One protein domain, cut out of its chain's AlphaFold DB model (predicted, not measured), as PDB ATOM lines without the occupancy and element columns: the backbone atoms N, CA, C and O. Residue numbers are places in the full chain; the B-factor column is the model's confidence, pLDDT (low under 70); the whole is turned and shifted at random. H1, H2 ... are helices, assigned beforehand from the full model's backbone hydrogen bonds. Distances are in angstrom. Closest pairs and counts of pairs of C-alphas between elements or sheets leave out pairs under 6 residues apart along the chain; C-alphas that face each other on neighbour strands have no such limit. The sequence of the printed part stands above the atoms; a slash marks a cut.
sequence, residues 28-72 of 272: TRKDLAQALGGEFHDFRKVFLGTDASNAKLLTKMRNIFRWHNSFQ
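What this domain is: This is residues 28 to 72 of the 272 residues of the protein "Nudix hydrolase domain-containing protein" of Trichinella nativa (UniProt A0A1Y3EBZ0). One long helix, H3, has the short helix H2 side by side with its first part in a lopsided helical hairpin, while a second short helix, H1, is held well away at the far end of an outstretched link, with empty space between H1 and H3. The other end of H3 sticks out, with residues 63 to 72 standing free. The printed part has 45 residues with three named helices, in the order H1, H2, H3, and no named strand; its class is all helix. The whole is loose, with a radius of gyration of the C-alphas of 12.6 A, and flat, spanning 30 by 30 by 14 A.

Where its parts are: H3, the longest helix, holds residues 52 to 70 and measures 26.8 A from C-alpha 52 at (89.171, 122.538, 114.981) to C-alpha 70 at (89.209, 114.497, 140.532). H2 holds residues 43 to 49 and measures 9.9 A. H1 holds residues 29 to 35 and measures 10.0 A, beginning with C-alpha 29 at (107.822, 107.602, 128.270).

How they stand to each other: H3 touches H2 with residues 54 to 58 alone. The closest C-alphas of the two helices are those of Ala 55 and Phe 47, 5.6 A apart. H2 and H3 run opposite ways at a shallow tilt of 13 degrees and form a helical hairpin. H1 is apart from H3 and from H2. In H1, H2 and H3 every O i to N i+4 pair is within hydrogen-bond range.

The domain as a whole: The two C-alphas farthest apart are those of Gln 34 and Phe 71, at 32.2 A. The link from H2 to H3, 2 residues, is tight, and that from H1 to H2, 7 residues, is short. The printed part has no cut. The mean pLDDT of the printed part is 88.1, and no printed residue is under 70.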
ATOM      1  N   THR A  28     109.174 103.330 130.301       84.75
ATOM      2  CA  THR A  28     109.467 104.766 130.282       84.75
ATOM      3  C   THR A  28     108.620 105.470 129.218       84.75
ATOM      4  O   THR A  28     108.099 104.859 128.284       84.75
ATOM      5  N   ARG A  29     108.501 106.802 129.310       83.88
ATOM      6  CA  ARG A  29     107.822 107.602 128.270       83.88
ATOM      7  C   ARG A  29     108.444 107.402 126.885       83.88
ATOM      8  O   ARG A  29     107.733 107.515 125.898       83.88
ATOM      9  N   LYS A  30     109.748 107.126 126.799       84.81
ATOM     10  CA  LYS A  30     110.417 106.885 125.513       84.81
ATOM     11  C   LYS A  30     110.014 105.536 124.922       84.81
ATOM     12  O   LYS A  30     109.681 105.484 123.745       84.81
ATOM     13  N   ASP A  31     109.949 104.498 125.751       86.81
ATOM     14  CA  ASP A  31     109.568 103.152 125.310       86.81
ATOM     15  C   ASP A  31     108.120 103.129 124.805       86.81
ATOM     16  O   ASP A  31     107.834 102.584 123.743       86.81
ATOM     17  N   LEU A  32     107.212 103.800 125.525       85.69
ATOM     18  CA  LEU A  32     105.808 103.929 125.122       85.69
ATOM     19  C   LEU A  32     105.642 104.720 123.820       85.69
ATOM     20  O   LEU A  32     104.851 104.331 122.966       85.69
ATOM     21  N   ALA A  33     106.383 105.820 123.668       87.25
ATOM     22  CA  ALA A  33     106.403 106.614 122.442       87.25
ATOM     23  C   ALA A  33     106.853 105.762 121.244       87.25
ATOM     24  O   ALA A  33     106.152 105.686 120.237       87.25
ATOM     25  N   GLN A  34     107.962 105.038 121.397       89.00
ATOM     26  CA  GLN A  34     108.496 104.163 120.358       89.00
ATOM     27  C   GLN A  34     107.538 103.015 120.008       89.00
ATOM     28  O   GLN A  34     107.305 102.760 118.830       89.00
ATOM     29  N   ALA A  35     106.952 102.349 121.008       87.31
ATOM     30  CA  ALA A  35     106.033 101.227 120.798       87.31
ATOM     31  C   ALA A  35     104.739 101.635 120.076       87.31
ATOM     32  O   ALA A  35     104.186 100.852 119.308       87.31
ATOM     33  N   LEU A  36     104.260 102.858 120.318       86.88
ATOM     34  CA  LEU A  36     103.062 103.406 119.680       86.88
ATOM     35  C   LEU A  36     103.367 104.169 118.382       86.88
ATOM     36  O   LEU A  36     102.438 104.676 117.757       86.88
ATOM     37  N   GLY A  37     104.641 104.284 117.989       91.00
ATOM     38  CA  GLY A  37     105.058 105.073 116.829       91.00
ATOM     39  C   GLY A  37     104.709 106.562 116.950       91.00
ATOM     40  O   GLY A  37     104.374 107.193 115.951       91.00
ATOM     41  N   GLY A  38     104.732 107.114 118.167       88.00
ATOM     42  CA  GLY A  38     104.322 108.489 118.451       88.00
ATOM     43  C   GLY A  38     105.275 109.227 119.383       88.00
ATOM     44  O   GLY A  38     106.277 108.687 119.839       88.00
ATOM     45  N   GLU A  39     104.946 110.477 119.702       87.56
ATOM     46  CA  GLU A  39     105.734 111.324 120.598       87.56
ATOM     47  C   GLU A  39     104.867 111.951 121.692       87.56
ATOM     48  O   GLU A  39     103.665 112.183 121.540       87.56
ATOM     49  N   PHE A  40     105.493 112.257 122.828       88.25
ATOM     50  CA  PHE A  40     104.827 112.968 123.908       88.25
ATOM     51  C   PHE A  40     105.021 114.478 123.775       88.25
ATOM     52  O   PHE A  40     106.136 114.978 123.912       88.25
ATOM     53  N   HIS A  41     103.919 115.212 123.669       88.00
ATOM     54  CA  HIS A  41     103.931 116.672 123.592       88.00
ATOM     55  C   HIS A  41     103.243 117.340 124.788       88.00
ATOM     56  O   HIS A  41     102.459 116.728 125.519       88.00
ATOM     57  N   ASP A  42     103.531 118.630 124.977       88.44
ATOM     58  CA  ASP A  42     102.750 119.479 125.872       88.44
ATOM     59  C   ASP A  42     101.337 119.676 125.303       88.44
ATOM     60  O   ASP A  42     101.165 120.099 124.159       88.44
ATOM     61  N   PHE A  43     100.324 119.384 126.119       88.38
ATOM     62  CA  PHE A  43      98.933 119.395 125.674       88.38
ATOM     63  C   PHE A  43      98.477 120.782 125.194       88.38
ATOM     64  O   PHE A  43      97.721 120.865 124.230       88.38
ATOM     65  N   ARG A  44      98.949 121.877 125.815       87.31
ATOM     66  CA  ARG A  44      98.588 123.238 125.389       87.31
ATOM     67  C   ARG A  44      99.186 123.570 124.029       87.31
ATOM     68  O   ARG A  44      98.489 124.161 123.211       87.31
ATOM     69  N   LYS A  45     100.429 123.161 123.764       86.88
ATOM     70  CA  LYS A  45     101.051 123.349 122.442       86.88
ATOM     71  C   LYS A  45     100.294 122.610 121.341       86.88
ATOM     72  O   LYS A  45     100.005 123.213 120.316       86.88
ATOM     73  N   VAL A  46      99.935 121.344 121.570       89.31
ATOM     74  CA  VAL A  46      99.174 120.553 120.584       89.31
ATOM     75  C   VAL A  46      97.787 121.145 120.367       89.31
ATOM     76  O   VAL A  46      97.381 121.336 119.229       89.31
ATOM     77  N   PHE A  47      97.084 121.494 121.448       88.88
ATOM     78  CA  PHE A  47      95.743 122.071 121.365       88.88
ATOM     79  C   PHE A  47      95.704 123.378 120.557       88.88
ATOM     80  O   PHE A  47      94.782 123.579 119.778       88.88
ATOM     81  N   LEU A  48      96.702 124.253 120.724       85.94
ATOM     82  CA  LEU A  48      96.776 125.527 119.996       85.94
ATOM     83  C   LEU A  48      97.312 125.392 118.562       85.94
ATOM     84  O   LEU A  48      97.147 126.318 117.776       85.94
ATOM     85  N   GLY A  49      97.983 124.284 118.238       86.06
ATOM     86  CA  GLY A  49      98.592 124.046 116.926       86.06
ATOM     87  C   GLY A  49      97.805 123.103 116.014       86.06
ATOM     88  O   GLY A  49      98.248 122.851 114.898       86.06
ATOM     89  N   THR A  50      96.687 122.546 116.482       87.88
ATOM     90  CA  THR A  50      95.870 121.577 115.738       87.88
ATOM     91  C   THR A  50      94.627 122.227 115.124       87.88
ATOM     92  O   THR A  50      94.282 123.365 115.439       87.88
ATOM     93  N   ASP A  51      93.945 121.512 114.232       87.75
ATOM     94  CA  ASP A  51      92.701 121.962 113.609       87.75
ATOM     95  C   ASP A  51      91.492 121.862 114.560       87.75
ATOM     96  O   ASP A  51      91.525 121.231 115.620       87.75
ATOM     97  N   ALA A  52      90.375 122.471 114.159       82.81
ATOM     98  CA  ALA A  52      89.171 122.538 114.981       82.81
ATOM     99  C   ALA A  52      88.551 121.162 115.304       82.81
ATOM    100  O   ALA A  52      87.905 121.029 116.347       82.81
ATOM    101  N   SER A  53      88.711 120.149 114.445       83.94
ATOM    102  CA  SER A  53      88.167 118.806 114.683       83.94
ATOM    103  C   SER A  53      88.950 118.106 115.794       83.94
ATOM    104  O   SER A  53      88.383 117.687 116.810       83.94
ATOM    105  N   ASN A  54      90.277 118.101 115.665       86.69
ATOM    106  CA  ASN A  54      91.173 117.540 116.669       86.69
ATOM    107  C   ASN A  54      91.108 118.303 117.999       86.69
ATOM    108  O   ASN A  54      91.072 117.680 119.064       86.69
ATOM    109  N   ALA A  55      90.992 119.633 117.970       86.62
ATOM    110  CA  ALA A  55      90.831 120.443 119.176       86.62
ATOM    111  C   ALA A  55      89.589 120.032 119.989       86.62
ATOM    112  O   ALA A  55      89.672 119.891 121.212       86.62
ATOM    113  N   LYS A  56      88.450 119.764 119.330       86.75
ATOM    114  CA  LYS A  56      87.222 119.284 119.999       86.75
ATOM    115  C   LYS A  56      87.444 117.937 120.685       86.75
ATOM    116  O   LYS A  56      87.045 117.762 121.842       86.75
ATOM    117  N   LEU A  57      88.100 116.999 119.999       88.44
ATOM    118  CA  LEU A  57      88.402 115.676 120.543       88.44
ATOM    119  C   LEU A  57      89.351 115.765 121.747       88.44
ATOM    120  O   LEU A  57      89.076 115.177 122.795       88.44
ATOM    121  N   LEU A  58      90.429 116.543 121.622       90.06
ATOM    122  CA  LEU A  58      91.409 116.761 122.684       90.06
ATOM    123  C   LEU A  58      90.775 117.414 123.915       90.06
ATOM    124  O   LEU A  58      91.032 116.972 125.038       90.06
ATOM    125  N   THR A  59      89.915 118.417 123.723       90.00
ATOM    126  CA  THR A  59      89.178 119.055 124.821       90.00
ATOM    127  C   THR A  59      88.262 118.061 125.521       90.00
ATOM    128  O   THR A  59      88.323 117.931 126.746       90.00
ATOM    129  N   LYS A  60      87.475 117.286 124.763       88.56
ATOM    130  CA  LYS A  60      86.611 116.241 125.327       88.56
ATOM    131  C   LYS A  60      87.421 115.225 126.132       88.56
ATOM    132  O   LYS A  60      87.093 114.973 127.291       88.56
ATOM    133  N   MET A  61      88.503 114.693 125.561       90.12
ATOM    134  CA  MET A  61      89.411 113.765 126.242       90.12
ATOM    135  C   MET A  61      89.924 114.356 127.562       90.12
ATOM    136  O   MET A  61      89.802 113.732 128.618       90.12
ATOM    137  N   ARG A  62      90.492 115.566 127.515       90.25
ATOM    138  CA  ARG A  62      91.107 116.218 128.677       90.25
ATOM    139  C   ARG A  62      90.093 116.454 129.791       90.25
ATOM    140  O   ARG A  62      90.410 116.187 130.950       90.25
ATOM    141  N   ASN A  63      88.893 116.908 129.443       89.56
ATOM    142  CA  ASN A  63      87.827 117.191 130.399       89.56
ATOM    143  C   ASN A  63      87.326 115.923 131.090       89.56
ATOM    144  O   ASN A  63      87.252 115.890 132.318       89.56
ATOM    145  N   ILE A  64      87.069 114.859 130.324       89.44
ATOM    146  CA  ILE A  64      86.627 113.573 130.878       89.44
ATOM    147  C   ILE A  64      87.704 112.968 131.777       89.44
ATOM    148  O   ILE A  64      87.404 112.556 132.894       89.44
ATOM    149  N   PHE A  65      88.968 112.963 131.347       89.69
ATOM    150  CA  PHE A  65      90.052 112.403 132.157       89.69
ATOM    151  C   PHE A  65      90.291 113.188 133.443       89.69
ATOM    152  O   PHE A  65      90.515 112.580 134.491       89.69
ATOM    153  N   ARG A  66      90.224 114.523 133.387       89.62
ATOM    154  CA  ARG A  66      90.327 115.362 134.587       89.62
ATOM    155  C   ARG A  66      89.174 115.088 135.542       89.62
ATOM    156  O   ARG A  66      89.444 114.818 136.706       89.62
ATOM    157  N   TRP A  67      87.938 115.085 135.043       91.00
ATOM    158  CA  TRP A  67      86.753 114.816 135.854       91.00
ATOM    159  C   TRP A  67      86.793 113.422 136.480       91.00
ATOM    160  O   TRP A  67      86.603 113.299 137.684       91.00
ATOM    161  N   HIS A  68      87.150 112.389 135.710       90.38
ATOM    162  CA  HIS A  68      87.350 111.049 136.259       90.38
ATOM    163  C   HIS A  68      88.396 111.087 137.371       90.38
ATOM    164  O   HIS A  68      88.148 110.558 138.442       90.38
ATOM    165  N   ASN A  69      89.547 111.733 137.177       89.31
ATOM    166  CA  ASN A  69      90.603 111.751 138.191       89.31
ATOM    167  C   ASN A  69      90.237 112.525 139.467       89.31
ATOM    168  O   ASN A  69      90.622 112.079 140.545       89.31
ATOM    169  N   SER A  70      89.520 113.649 139.371       90.06
ATOM    170  CA  SER A  70      89.209 114.497 140.532       90.06
ATOM    171  C   SER A  70      87.889 114.151 141.224       90.06
ATOM    172  O   SER A  70      87.763 114.370 142.424       90.06
ATOM    173  N   PHE A  71      86.910 113.599 140.505       92.31
ATOM    174  CA  PHE A  71      85.541 113.407 140.991       92.31
ATOM    175  C   PHE A  71      85.261 111.946 141.362       92.31
ATOM    176  O   PHE A  71      84.287 111.346 140.931       92.31
ATOM    177  N   GLN A  72      86.166 111.325 142.118       93.88
ATOM    178  CA  GLN A  72      86.107 109.886 142.388       93.88
ATOM    179  C   GLN A  72      85.083 109.487 143.463       93.88
ATOM    180  O   GLN A  72      84.603 108.355 143.458       93.88
TER     181      GLN A  72